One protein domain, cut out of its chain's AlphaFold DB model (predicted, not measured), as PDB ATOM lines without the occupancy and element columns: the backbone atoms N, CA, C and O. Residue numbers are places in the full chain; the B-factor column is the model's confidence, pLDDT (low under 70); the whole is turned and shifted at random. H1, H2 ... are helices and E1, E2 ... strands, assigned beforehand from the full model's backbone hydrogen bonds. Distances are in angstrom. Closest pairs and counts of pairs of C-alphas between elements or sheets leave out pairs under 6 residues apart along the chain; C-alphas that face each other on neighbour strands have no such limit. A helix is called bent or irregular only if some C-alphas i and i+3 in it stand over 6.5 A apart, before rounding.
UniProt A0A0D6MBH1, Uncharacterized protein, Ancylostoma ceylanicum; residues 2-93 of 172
ATOM      1  N   PHE A   2     -41.866 -22.584  28.583       78.31
ATOM      2  CA  PHE A   2     -41.041 -23.720  28.119       78.31
ATOM      3  C   PHE A   2     -40.264 -23.463  26.820       78.31
ATOM      4  O   PHE A   2     -39.104 -23.848  26.723       78.31
ATOM      5  N   TYR A   3     -40.874 -22.762  25.861       79.69
ATOM      6  CA  TYR A   3     -40.241 -22.434  24.585       79.69
ATOM      7  C   TYR A   3     -38.918 -21.673  24.776       79.69
ATOM      8  O   TYR A   3     -37.884 -22.150  24.331       79.69
ATOM      9  N   LEU A   4     -38.913 -20.594  25.570       84.12
ATOM     10  CA  LEU A   4     -37.708 -19.805  25.875       84.12
ATOM     11  C   LEU A   4     -36.591 -20.630  26.538       84.12
ATOM     12  O   LEU A   4     -35.411 -20.378  26.303       84.12
ATOM     13  N   LYS A   5     -36.945 -21.630  27.360       87.31
ATOM     14  CA  LYS A   5     -35.955 -22.541  27.959       87.31
ATOM     15  C   LYS A   5     -35.295 -23.415  26.898       87.31
ATOM     16  O   LYS A   5     -34.075 -23.545  26.915       87.31
ATOM     17  N   ILE A   6     -36.085 -23.954  25.969       89.25
ATOM     18  CA  ILE A   6     -35.569 -24.724  24.833       89.25
ATOM     19  C   ILE A   6     -34.664 -23.837  23.979       89.25
ATOM     20  O   ILE A   6     -33.547 -24.234  23.683       89.25
ATOM     21  N   GLU A   7     -35.088 -22.620  23.631       88.44
ATOM     22  CA  GLU A   7     -34.261 -21.714  22.822       88.44
ATOM     23  C   GLU A   7     -32.902 -21.439  23.466       88.44
ATOM     24  O   GLU A   7     -31.867 -21.529  22.803       88.44
ATOM     25  N   ARG A   8     -32.902 -21.158  24.773       90.88
ATOM     26  CA  ARG A   8     -31.675 -20.948  25.534       90.88
ATOM     27  C   ARG A   8     -30.789 -22.189  25.515       90.88
ATOM     28  O   ARG A   8     -29.594 -22.060  25.280       90.88
ATOM     29  N   GLU A   9     -31.356 -23.370  25.745       93.00
ATOM     30  CA  GLU A   9     -30.625 -24.643  25.746       93.00
ATOM     31  C   GLU A   9     -30.001 -24.941  24.371       93.00
ATOM     32  O   GLU A   9     -28.834 -25.313  24.291       93.00
ATOM     33  N   LEU A  10     -30.734 -24.693  23.280       93.19
ATOM     34  CA  LEU A  10     -30.265 -24.912  21.906       93.19
ATOM     35  C   LEU A  10     -29.083 -24.016  21.514       93.19
ATOM     36  O   LEU A  10     -28.242 -24.437  20.725       93.19
ATOM     37  N   LEU A  11     -29.034 -22.787  22.034       94.19
ATOM     38  CA  LEU A  11     -28.023 -21.778  21.689       94.19
ATOM     39  C   LEU A  11     -26.956 -21.599  22.778       94.19
ATOM     40  O   LEU A  11     -26.203 -20.622  22.766       94.19
ATOM     41  N   THR A  12     -26.861 -22.552  23.705       94.81
ATOM     42  CA  THR A  12     -25.864 -22.565  24.778       94.81
ATOM     43  C   THR A  12     -24.976 -23.799  24.660       94.81
ATOM     44  O   THR A  12     -25.434 -24.911  24.406       94.81
ATOM     45  N   CYS A  13     -23.672 -23.616  24.847       94.88
ATOM     46  CA  CYS A  13     -22.710 -24.706  24.837       94.88
ATOM     47  C   CYS A  13     -22.955 -25.661  26.010       94.88
ATOM     48  O   CYS A  13     -22.847 -25.263  27.170       94.88
ATOM     49  N   CYS A  14     -23.164 -26.943  25.713       92.44
ATOM     50  CA  CYS A  14     -23.394 -27.971  26.727       92.44
ATOM     51  C   CYS A  14     -22.184 -28.232  27.648       92.44
ATOM     52  O   CYS A  14     -22.363 -28.762  28.740       92.44
ATOM     53  N   TYR A  15     -20.965 -27.843  27.246       92.50
ATOM     54  CA  TYR A  15     -19.747 -28.066  28.037       92.50
ATOM     55  C   TYR A  15     -19.384 -26.908  28.966       92.50
ATOM     56  O   TYR A  15     -18.948 -27.139  30.087       92.50
ATOM     57  N   CYS A  16     -19.521 -25.661  28.507       93.94
ATOM     58  CA  CYS A  16     -19.049 -24.489  29.260       93.94
ATOM     59  C   CYS A  16     -20.108 -23.403  29.466       93.94
ATOM     60  O   CYS A  16     -19.784 -22.340  29.987       93.94
ATOM     61  N   GLN A  17     -21.352 -23.648  29.044       93.81
ATOM     62  CA  GLN A  17     -22.491 -22.735  29.196       93.81
ATOM     63  C   GLN A  17     -22.327 -21.366  28.506       93.81
ATOM     64  O   GLN A  17     -23.141 -20.464  28.692       93.81
ATOM     65  N   ALA A  18     -21.294 -21.200  27.676       95.69
ATOM     66  CA  ALA A  18     -21.124 -20.014  26.850       95.69
ATOM     67  C   ALA A  18     -22.102 -20.025  25.659       95.69
ATOM     68  O   ALA A  18     -22.475 -21.105  25.194       95.69
ATOM     69  N   PRO A  19     -22.475 -18.854  25.114       95.69
ATOM     70  CA  PRO A  19     -23.311 -18.780  23.920       95.69
ATOM     71  C   PRO A  19     -22.671 -19.478  22.714       95.69
ATOM     72  O   PRO A  19     -21.444 -19.454  22.535       95.69
ATOM     73  N   LEU A  20     -23.519 -20.072  21.879       95.62
ATOM     74  CA  LEU A  20     -23.134 -20.562  20.563       95.62
ATOM     75  C   LEU A  20     -23.213 -19.433  19.530       95.62
ATOM     76  O   LEU A  20     -24.121 -18.607  19.556       95.62
ATOM     77  N   GLU A  21     -22.263 -19.423  18.603       95.69
ATOM     78  CA  GLU A  21     -22.211 -18.528  17.450       95.69
ATOM     79  C   GLU A  21     -22.309 -19.373  16.176       95.69
ATOM     80  O   GLU A  21     -21.709 -20.448  16.088       95.69
ATOM     81  N   ALA A  22     -23.051 -18.888  15.181       95.56
ATOM     82  CA  ALA A  22     -23.009 -19.461  13.843       95.56
ATOM     83  C   ALA A  22     -21.701 -19.027  13.166       95.56
ATOM     84  O   ALA A  22     -21.437 -17.833  13.023       95.56
ATOM     85  N   ILE A  23     -20.873 -19.992  12.772       94.19
ATOM     86  CA  ILE A  23     -19.613 -19.767  12.065       94.19
ATOM     87  C   ILE A  23     -19.819 -20.135  10.592       94.19
ATOM     88  O   ILE A  23     -19.973 -21.322  10.288       94.19
ATOM     89  N   PRO A  24     -19.835 -19.147   9.679       94.75
ATOM     90  CA  PRO A  24     -19.907 -19.399   8.245       94.75
ATOM     91  C   PRO A  24     -18.698 -20.200   7.755       94.75
ATOM     92  O   PRO A  24     -17.570 -19.960   8.184       94.75
ATOM     93  N   LEU A  25     -18.950 -21.137   6.848       93.38
ATOM     94  CA  LEU A  25     -17.948 -21.894   6.106       93.38
ATOM     95  C   LEU A  25     -17.992 -21.465   4.629       93.38
ATOM     96  O   LEU A  25     -18.069 -20.278   4.313       93.38
ATOM     97  N   HIS A  26     -17.931 -22.438   3.725       94.69
ATOM     98  CA  HIS A  26     -17.979 -22.241   2.290       94.69
ATOM     99  C   HIS A  26     -19.378 -21.823   1.822       94.69
ATOM    100  O   HIS A  26     -20.393 -22.279   2.356       94.69
ATOM    101  N   THR A  27     -19.402 -20.953   0.817       96.31
ATOM    102  CA  THR A  27     -20.601 -20.580   0.064       96.31
ATOM    103  C   THR A  27     -20.428 -21.124  -1.339       96.31
ATOM    104  O   THR A  27     -19.393 -20.878  -1.944       96.31
ATOM    105  N   ASP A  28     -21.413 -21.871  -1.812       95.62
ATOM    106  CA  ASP A  28     -21.467 -22.343  -3.185       95.62
ATOM    107  C   ASP A  28     -21.845 -21.166  -4.090       95.62
ATOM    108  O   ASP A  28     -22.920 -20.583  -3.949       95.62
ATOM    109  N   ASP A  29     -20.955 -20.800  -5.008       94.31
ATOM    110  CA  ASP A  29     -21.152 -19.660  -5.908       94.31
ATOM    111  C   ASP A  29     -22.248 -19.911  -6.957       94.31
ATOM    112  O   ASP A  29     -22.810 -18.959  -7.499       94.31
ATOM    113  N   SER A  30     -22.576 -21.175  -7.242       94.62
ATOM    114  CA  SER A  30     -23.581 -21.543  -8.245       94.62
ATOM    115  C   SER A  30     -25.007 -21.487  -7.698       94.62
ATOM    116  O   SER A  30     -25.913 -20.992  -8.367       94.62
ATOM    117  N   THR A  31     -25.210 -21.968  -6.472       95.31
ATOM    118  CA  THR A  31     -26.527 -22.013  -5.814       95.31
ATOM    119  C   THR A  31     -26.738 -20.859  -4.837       95.31
ATOM    120  O   THR A  31     -27.869 -20.546  -4.471       95.31
ATOM    121  N   GLY A  32     -25.657 -20.228  -4.377       94.00
ATOM    122  CA  GLY A  32     -25.677 -19.266  -3.280       94.00
ATOM    123  C   GLY A  32     -25.914 -19.898  -1.903       94.00
ATOM    124  O   GLY A  32     -26.029 -19.154  -0.922       94.00
ATOM    125  N   GLU A  33     -25.989 -21.234  -1.800       96.19
ATOM    126  CA  GLU A  33     -26.111 -21.940  -0.523       96.19
ATOM    127  C   GLU A  33     -24.835 -21.757   0.307       96.19
ATOM    128  O   GLU A  33     -23.716 -21.889  -0.184       96.19
ATOM    129  N   GLN A  34     -24.988 -21.477   1.601       97.06
ATOM    130  CA  GLN A  34     -23.855 -21.346   2.513       97.06
ATOM    131  C   GLN A  34     -23.897 -22.414   3.596       97.06
ATOM    132  O   GLN A  34     -24.859 -22.517   4.362       97.06
ATOM    133  N   HIS A  35     -22.796 -23.148   3.723       95.50
ATOM    134  CA  HIS A  35     -22.556 -24.036   4.848       95.50
ATOM    135  C   HIS A  35     -22.088 -23.236   6.061       95.50
ATOM    136  O   HIS A  35     -21.337 -22.269   5.948       95.50
ATOM    137  N   PHE A  36     -22.510 -23.650   7.247       95.38
ATOM    138  CA  PHE A  36     -22.068 -23.067   8.506       95.38
ATOM    139  C   PHE A  36     -22.194 -24.096   9.628       95.38
ATOM    140  O   PHE A  36     -22.849 -25.131   9.478       95.38
ATOM    141  N   PHE A  37     -21.587 -23.816  10.775       94.88
ATOM    142  CA  PHE A  37     -21.810 -24.627  11.965       94.88
ATOM    143  C   PHE A  37     -22.010 -23.778  13.213       94.88
ATOM    144  O   PHE A  37     -21.455 -22.690  13.347       94.88
ATOM    145  N   TRP A  38     -22.809 -24.290  14.144       96.00
ATOM    146  CA  TRP A  38     -22.980 -23.698  15.466       96.00
ATOM    147  C   TRP A  38     -21.838 -24.125  16.379       96.00
ATOM    148  O   TRP A  38     -21.668 -25.312  16.663       96.00
ATOM    149  N   ALA A  39     -21.067 -23.157  16.864       95.50
ATOM    150  CA  ALA A  39     -19.882 -23.406  17.667       95.50
ATOM    151  C   ALA A  39     -19.864 -22.580  18.939       95.50
ATOM    152  O   ALA A  39     -20.426 -21.493  19.010       95.50
ATOM    153  N   CYS A  40     -19.169 -23.076  19.955       96.62
ATOM    154  CA  CYS A  40     -18.996 -22.304  21.170       96.62
ATOM    155  C   CYS A  40     -18.115 -21.080  20.898       96.62
ATOM    156  O   CYS A  40     -17.014 -21.212  20.362       96.62
ATOM    157  N   LYS A  41     -18.530 -19.897  21.368       94.81
ATOM    158  CA  LYS A  41     -17.735 -18.659  21.272       94.81
ATOM    159  C   LYS A  41     -16.297 -18.812  21.791       94.81
ATOM    160  O   LYS A  41     -15.358 -18.207  21.274       94.81
ATOM    161  N   ASN A  42     -16.105 -19.655  22.806       94.62
ATOM    162  CA  ASN A  42     -14.796 -19.928  23.406       94.62
ATOM    163  C   ASN A  42     -13.886 -20.851  22.571       94.62
ATOM    164  O   ASN A  42     -12.736 -21.065  22.961       94.62
ATOM    165  N   MET A  43     -14.353 -21.357  21.423       91.94
ATOM    166  CA  MET A  43     -13.552 -22.168  20.501       91.94
ATOM    167  C   MET A  43     -12.381 -21.382  19.908       91.94
ATOM    168  O   MET A  43     -11.255 -21.870  19.899       91.94
ATOM    169  N   LYS A  44     -12.600 -20.107  19.552       86.38
ATOM    170  CA  LYS A  44     -11.550 -19.191  19.062       86.38
ATOM    171  C   LYS A  44     -10.394 -19.024  20.060       86.38
ATOM    172  O   LYS A  44      -9.256 -18.811  19.666       86.38
ATOM    173  N   LYS A  45     -10.681 -19.155  21.361       90.81
ATOM    174  CA  LYS A  45      -9.705 -19.045  22.458       90.81
ATOM    175  C   LYS A  45      -9.095 -20.392  22.866       90.81
ATOM    176  O   LYS A  45      -8.403 -20.440  23.877       90.81
ATOM    177  N   LYS A  46      -9.402 -21.484  22.150       87.69
ATOM    178  CA  LYS A  46      -8.999 -22.866  22.483       87.69
ATOM    179  C   LYS A  46      -9.385 -23.309  23.908       87.69
ATOM    180  O   LYS A  46      -8.759 -24.191  24.481       87.69
ATOM    181  N   ARG A  47     -10.422 -22.697  24.498       92.44
ATOM    182  CA  ARG A  47     -10.929 -23.034  25.847       92.44
ATOM    183  C   ARG A  47     -12.099 -24.015  25.821       92.44
ATOM    184  O   ARG A  47     -12.495 -24.536  26.855       92.44
ATOM    185  N   CYS A  48     -12.692 -24.220  24.653       94.50
ATOM    186  CA  CYS A  48     -13.766 -25.171  24.428       94.50
ATOM    187  C   CYS A  48     -13.643 -25.699  23.000       94.50
ATOM    188  O   CYS A  48     -13.209 -24.967  22.117       94.50
ATOM    189  N   TYR A  49     -14.047 -26.941  22.775       91.94
ATOM    190  CA  TYR A  49     -13.943 -27.586  21.467       91.94
ATOM    191  C   TYR A  49     -15.306 -27.851  20.823       91.94
ATOM    192  O   TYR A  49     -15.361 -28.439  19.757       91.94
ATOM    193  N   PHE A  50     -16.416 -27.415  21.428       93.50
ATOM    194  CA  PHE A  50     -17.751 -27.619  20.856       93.50
ATOM    195  C   PHE A  50     -17.885 -26.928  19.479       93.50
ATOM    196  O   PHE A  50     -17.608 -25.724  19.406       93.50
ATOM    197  N   PRO A  51     -18.348 -27.631  18.421       90.88
ATOM    198  CA  PRO A  51     -19.082 -28.906  18.439       90.88
ATOM    199  C   PRO A  51     -18.246 -30.153  18.070       90.88
ATOM    200  O   PRO A  51     -18.809 -31.152  17.632       90.88
ATOM    201  N   ILE A  52     -16.917 -30.139  18.210       88.19
ATOM    202  CA  ILE A  52     -16.069 -31.310  17.921       88.19
ATOM    203  C   ILE A  52     -16.530 -32.508  18.768       88.19
ATOM    204  O   ILE A  52     -16.728 -32.388  19.978       88.19
ATOM    205  N   GLY A  53     -16.717 -33.658  18.113       84.44
ATOM    206  CA  GLY A  53     -17.238 -34.884  18.727       84.44
ATOM    207  C   GLY A  53     -18.769 -34.984  18.768       84.44
ATOM    208  O   GLY A  53     -19.286 -36.033  19.143       84.44
ATOM    209  N   MET A  54     -19.498 -33.941  18.356       89.12
ATOM    210  CA  MET A  54     -20.954 -33.995  18.190       89.12
ATOM    211  C   MET A  54     -21.339 -34.472  16.778       89.12
ATOM    212  O   MET A  54     -20.556 -34.330  15.837       89.12
ATOM    213  N   PRO A  55     -22.561 -34.997  16.580       87.88
ATOM    214  CA  PRO A  55     -23.042 -35.402  15.261       87.88
ATOM    215  C   PRO A  55     -23.096 -34.233  14.265       87.88
ATOM    216  O   PRO A  55     -23.815 -33.255  14.486       87.88
ATOM    217  N   ASN A  56     -22.397 -34.372  13.131       84.69
ATOM    218  CA  ASN A  56     -22.289 -33.318  12.113       84.69
ATOM    219  C   ASN A  56     -23.659 -32.799  11.661       84.69
ATOM    220  O   ASN A  56     -23.890 -31.599  11.687       84.69
ATOM    221  N   LYS A  57     -24.610 -33.688  11.344       87.19
ATOM    222  CA  LYS A  57     -25.927 -33.312  10.792       87.19
ATOM    223  C   LYS A  57     -26.775 -32.400  11.693       87.19
ATOM    224  O   LYS A  57     -27.742 -31.823  11.217       87.19
ATOM    225  N   VAL A  58     -26.450 -32.286  12.983       92.50
ATOM    226  CA  VAL A  58     -27.238 -31.488  13.937       92.50
ATOM    227  C   VAL A  58     -26.744 -30.049  14.030       92.50
ATOM    228  O   VAL A  58     -27.560 -29.129  14.104       92.50
ATOM    229  N   PHE A  59     -25.425 -29.855  14.047       94.00
ATOM    230  CA  PHE A  59     -24.806 -28.542  14.257       94.00
ATOM    231  C   PHE A  59     -24.167 -27.967  13.001       94.00
ATOM    232  O   PHE A  59     -23.863 -26.779  13.001       94.00
ATOM    233  N   TRP A  60     -23.961 -28.780  11.963       93.50
ATOM    234  CA  TRP A  60     -23.476 -28.356  10.656       93.50
ATOM    235  C   TRP A  60     -24.677 -28.279   9.735       93.50
ATOM    236  O   TRP A  60     -25.300 -29.290   9.408       93.50
ATOM    237  N   LEU A  61     -25.019 -27.057   9.368       94.31
ATOM    238  CA  LEU A  61     -26.229 -26.744   8.639       94.31
ATOM    239  C   LEU A  61     -25.863 -26.001   7.362       94.31
ATOM    240  O   LEU A  61     -24.738 -25.534   7.167       94.31
ATOM    241  N   ARG A  62     -26.856 -25.892   6.494       95.31
ATOM    242  CA  ARG A  62     -26.822 -25.010   5.338       95.31
ATOM    243  C   ARG A  62     -27.915 -23.969   5.484       95.31
ATOM    244  O   ARG A  62     -28.924 -24.234   6.139       95.31
ATOM    245  N   ARG A  63     -27.693 -22.814   4.879       95.94
ATOM    246  CA  ARG A  63     -28.714 -21.795   4.669       95.94
ATOM    247  C   ARG A  63     -28.791 -21.440   3.195       95.94
ATOM    248  O   ARG A  63     -27.763 -21.468   2.514       95.94
ATOM    249  N   THR A  64     -29.989 -21.132   2.720       97.19
ATOM    250  CA  THR A  64     -30.210 -20.761   1.317       97.19
ATOM    251  C   THR A  64     -29.691 -19.351   1.025       97.19
ATOM    252  O   THR A  64     -29.333 -18.595   1.939       97.19
ATOM    253  N   ALA A  65     -29.649 -18.980  -0.255       96.25
ATOM    254  CA  ALA A  65     -29.272 -17.635  -0.674       96.25
ATOM    255  C   ALA A  65     -30.221 -16.570  -0.091       96.25
ATOM    256  O   ALA A  65     -29.760 -15.526   0.375       96.25
ATOM    257  N   GLU A  66     -31.522 -16.861  -0.045       96.75
ATOM    258  CA  GLU A  66     -32.558 -15.982   0.505       96.75
ATOM    259  C   GLU A  66     -32.390 -15.818   2.018       96.75
ATOM    260  O   GLU A  66     -32.360 -14.696   2.524       96.75
ATOM    261  N   GLU A  67     -32.200 -16.925   2.747       96.88
ATOM    262  CA  GLU A  67     -31.923 -16.898   4.188       96.88
ATOM    263  C   GLU A  67     -30.649 -16.103   4.494       96.88
ATOM    264  O   GLU A  67     -30.598 -15.327   5.451       96.88
ATOM    265  N   ARG A  68     -29.616 -16.251   3.657       95.69
ATOM    266  CA  ARG A  68     -28.379 -15.476   3.763       95.69
ATOM    267  C   ARG A  68     -28.624 -13.985   3.551       95.69
ATOM    268  O   ARG A  68     -28.089 -13.191   4.324       95.69
ATOM    269  N   GLN A  69     -29.421 -13.614   2.550       95.69
ATOM    270  CA  GLN A  69     -29.733 -12.222   2.220       95.69
ATOM    271  C   GLN A  69     -30.426 -11.496   3.380       95.69
ATOM    272  O   GLN A  69     -30.108 -10.342   3.652       95.69
ATOM    273  N   ILE A  70     -31.309 -12.183   4.109       96.69
ATOM    274  CA  ILE A  70     -31.992 -11.629   5.292       96.69
ATOM    275  C   ILE A  70     -31.206 -11.816   6.603       96.69
ATOM    276  O   ILE A  70     -31.703 -11.486   7.677       96.69
ATOM    277  N   GLY A  71     -29.990 -12.371   6.546       95.12
ATOM    278  CA  GLY A  71     -29.156 -12.609   7.727       95.12
ATOM    279  C   GLY A  71     -29.660 -13.721   8.654       95.12
ATOM    280  O   GLY A  71     -29.240 -13.793   9.809       95.12
ATOM    281  N   PHE A  72     -30.537 -14.602   8.173       96.06
ATOM    282  CA  PHE A  72     -31.082 -15.708   8.950       96.06
ATOM    283  C   PHE A  72     -30.077 -16.863   9.071       96.06
ATOM    284  O   PHE A  72     -29.341 -17.192   8.133       96.06
ATOM    285  N   PHE A  73     -30.055 -17.483  10.253       95.31
ATOM    286  CA  PHE A  73     -29.307 -18.703  10.537       95.31
ATOM    287  C   PHE A  73     -30.254 -19.756  11.117       95.31
ATOM    288  O   PHE A  73     -30.731 -19.592  12.248       95.31
ATOM    289  N   PRO A  74     -30.506 -20.852  10.381       94.94
ATOM    290  CA  PRO A  74     -31.262 -21.985  10.890       94.94
ATOM    291  C   PRO A  74     -30.684 -22.517  12.206       94.94
ATOM    292  O   PRO A  74     -29.468 -22.576  12.408       94.94
ATOM    293  N   ARG A  75     -31.567 -22.925  13.119       93.94
ATOM    294  CA  ARG A  75     -31.176 -23.437  14.439       93.94
ATOM    295  C   ARG A  75     -30.725 -24.900  14.377       93.94
ATOM    296  O   ARG A  75     -31.198 -25.634  13.508       93.94
ATOM    297  N   PRO A  76     -29.886 -25.357  15.330       93.69
ATOM    298  CA  PRO A  76     -29.499 -26.760  15.425       93.69
ATOM    299  C   PRO A  76     -30.708 -27.695  15.533       93.69
ATOM    300  O   PRO A  76     -31.606 -27.479  16.353       93.69
ATOM    301  N   GLN A  77     -30.709 -28.777  14.756       90.56
ATOM    302  CA  GLN A  77     -31.799 -29.760  14.732       90.56
ATOM    303  C   GLN A  77     -31.630 -30.796  15.854       90.56
ATOM    304  O   GLN A  77     -31.536 -31.996  15.615       90.56
ATOM    305  N   VAL A  78     -31.572 -30.331  17.105       91.94
ATOM    306  CA  VAL A  78     -31.201 -31.138  18.287       91.94
ATOM    307  C   VAL A  78     -32.051 -32.390  18.467       91.94
ATOM    308  O   VAL A  78     -31.533 -33.395  18.935       91.94
ATOM    309  N   ARG A  79     -33.315 -32.396  18.022       90.94
ATOM    310  CA  ARG A  79     -34.177 -33.595  18.049       90.94
ATOM    311  C   ARG A  79     -33.615 -34.785  17.258       90.94
ATOM    312  O   ARG A  79     -34.003 -35.915  17.529       90.94
ATOM    313  N   GLN A  80     -32.703 -34.546  16.316       92.19
ATOM    314  CA  GLN A  80     -32.025 -35.587  15.539       92.19
ATOM    315  C   GLN A  80     -30.774 -36.143  16.233       92.19
ATOM    316  O   GLN A  80     -30.081 -36.985  15.661       92.19
ATOM    317  N   LEU A  81     -30.461 -35.698  17.455       91.94
ATOM    318  CA  LEU A  81     -29.340 -36.252  18.202       91.94
ATOM    319  C   LEU A  81     -29.554 -37.749  18.496       91.94
ATOM    320  O   LEU A  81     -30.633 -38.151  18.961       91.94
ATOM    321  N   PRO A  82     -28.509 -38.578  18.299       92.00
ATOM    322  CA  PRO A  82     -28.484 -39.945  18.794       92.00
ATOM    323  C   PRO A  82     -28.702 -39.977  20.305       92.00
ATOM    324  O   PRO A  82     -28.360 -39.019  21.006       92.00
ATOM    325  N   GLN A  83     -29.238 -41.095  20.798       91.06
ATOM    326  CA  GLN A  83     -29.604 -41.285  22.205       91.06
ATOM    327  C   GLN A  83     -28.474 -40.880  23.165       91.06
ATOM    328  O   GLN A  83     -28.724 -40.167  24.138       91.06
ATOM    329  N   ASP A  84     -27.237 -41.242  22.828       91.06
ATOM    330  CA  ASP A  84     -26.045 -40.987  23.640       91.06
ATOM    331  C   ASP A  84     -25.773 -39.499  23.881       91.06
ATOM    332  O   ASP A  84     -25.157 -39.161  24.882       91.06
ATOM    333  N   PHE A  85     -26.269 -38.594  23.031       91.44
ATOM    334  CA  PHE A  85     -26.054 -37.144  23.147       91.44
ATOM    335  C   PHE A  85     -27.275 -36.390  23.690       91.44
ATOM    336  O   PHE A  85     -27.193 -35.193  23.967       91.44
ATOM    337  N   ARG A  86     -28.423 -37.057  23.865       92.62
ATOM    338  CA  ARG A  86     -29.672 -36.396  24.286       92.62
ATOM    339  C   ARG A  86     -29.606 -35.827  25.699       92.62
ATOM    340  O   ARG A  86     -30.280 -34.845  25.991       92.62
ATOM    341  N   HIS A  87     -28.763 -36.397  26.560       92.06
ATOM    342  CA  HIS A  87     -28.566 -35.927  27.932       92.06
ATOM    343  C   HIS A  87     -28.015 -34.491  28.017       92.06
ATOM    344  O   HIS A  87     -28.183 -33.845  29.048       92.06
ATOM    345  N   PHE A  88     -27.411 -33.970  26.941       91.44
ATOM    346  CA  PHE A  88     -26.986 -32.569  26.851       91.44
ATOM    347  C   PHE A  88     -28.144 -31.581  26.645       91.44
ATOM    348  O   PHE A  88     -27.955 -30.387  26.861       91.44
ATOM    349  N   TYR A  89     -29.327 -32.063  26.246       93.06
ATOM    350  CA  TYR A  89     -30.507 -31.248  25.936       93.06
ATOM    351  C   TYR A  89     -31.746 -31.749  26.696       93.06
ATOM    352  O   TYR A  89     -32.733 -32.182  26.088       93.06
ATOM    353  N   PRO A  90     -31.700 -31.760  28.040       91.62
ATOM    354  CA  PRO A  90     -32.749 -32.357  28.852       91.62
ATOM    355  C   PRO A  90     -34.109 -31.704  28.615       91.62
ATOM    356  O   PRO A  90     -35.110 -32.414  28.630       91.62
ATOM    357  N   THR A  91     -34.187 -30.397  28.346       92.69
ATOM    358  CA  THR A  91     -35.470 -29.714  28.117       92.69
ATOM    359  C   THR A  91     -36.116 -30.160  26.805       92.69
ATOM    360  O   THR A  91     -37.330 -30.357  26.754       92.69
ATOM    361  N   VAL A  92     -35.319 -30.375  25.751       90.69
ATOM    362  CA  VAL A  92     -35.809 -30.886  24.457       90.69
ATOM    363  C   VAL A  92     -36.351 -32.315  24.577       90.69
ATOM    364  O   VAL A  92     -37.358 -32.637  23.943       90.69
ATOM    365  N   PHE A  93     -35.711 -33.150  25.403       91.38
ATOM    366  CA  PHE A  93     -35.988 -34.590  25.516       91.38
ATOM    367  C   PHE A  93     -36.697 -35.009  26.817       91.38
ATOM    368  O   PHE A  93     -36.824 -36.202  27.094       91.38
TER     369      PHE A  93
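AT A GLANCE: This is residues 2 to 93 of the 172 residues of an uncharacterized protein of Ancylostoma ceylanicum (UniProt A0A0D6MBH1). A long, twisted hairpin of two strands, E1 and E2, is widened on one side by a short third strand, E3; a loose group of small helices, H1, H5 and H4, sits beyond the end where E1 begins and E2 ends, and the little helix H3 lies near the opposite end. Residues 70 to 82, with no named element, run back from H3 to H4, and H2 leads directly into E3. The printed part has 92 residues with five named helices and three named strands, in the order H1 E1 E2 H2 E3 H3 H4 H5; the sheet, E1 E2 E3, is antiparallel and the class is mixed, helices and strands. The whole is compact, with a radius of gyration of the C-alphas of 13.6 A and spans of 39 by 31 by 23 A.

HOW THE PARTS SIT: Look first at the hairpin of E1, residues 20 to 27, and E2, residues 34 to 40: they are antiparallel at 154 degrees, with N 21 and O 39 at 2.8 A and N 35 and O 26 at 2.9 A, within hydrogen-bond range. Beside E2, the inner strand, find E3, residues 60 to 63, antiparallel to it at 136 degrees, with N 36 and O 61 at 2.9 A. The sheet is only just strongly twisted, its C-alphas lying up to 4.3 A off the best plane. H2, residues 56 to 59, only grazes the sheet; the closest C-alphas of E2 and H2, those of Trp 38 and Phe 59, are 5.3 A apart. H3, residues 65 to 69, also only grazes it; its closest approach to E2 is between the C-alphas of Gln 34 and Ala 65, 7.3 A apart. H1, residues 2 to 10, is only just not on the sheet, with 4 pairs of C-alphas within 10 A. It touches H5, residues 90 to 93, the closest C-alphas being those of Ile 6 and Thr 91, 6.0 A apart. H4, residues 83 to 88, is not on the sheet; it is close to H5 but not clearly touching, with the C-alphas of Arg 86 and Phe 93 closest at 6.7 A. Each O i to N i+4 pair is within hydrogen-bond range in H1 and H3; H4 has 0 of 2, but 2 of 3 O i to N i+3 pairs, and H2 and H5 are too short for an i+4 pair.

IN THESE COORDINATES: Find C-alpha 20 at (-23.134, -20.562, 20.563); from there E1 runs 20.7 A to C-alpha 27 at (-20.601, -20.580, 0.064). E2 returns over 19.3 A, and E3 is 10.3 A long. H1 begins at C-alpha 2, (-41.041, -23.720, 28.119), and is 12.5 A long. H2 is 5.8 A long, H3 6.2 A and H5 5.2 A. H4, 10.2 A long, is irregular: C-alphas 84 and 87 are 7.1 A apart. H5 ends at C-alpha 93, (-35.988, -34.590, 25.516).

THE WHOLE: The two C-alphas farthest apart are those of Phe 2 and Ser 30, 40.4 A. The printed part has no cut. Its long links are E2 to H2, 15 residues, and H3 to H4, 13 residues. The mean pLDDT of the printed part is 92.7, and no printed residue is under 70.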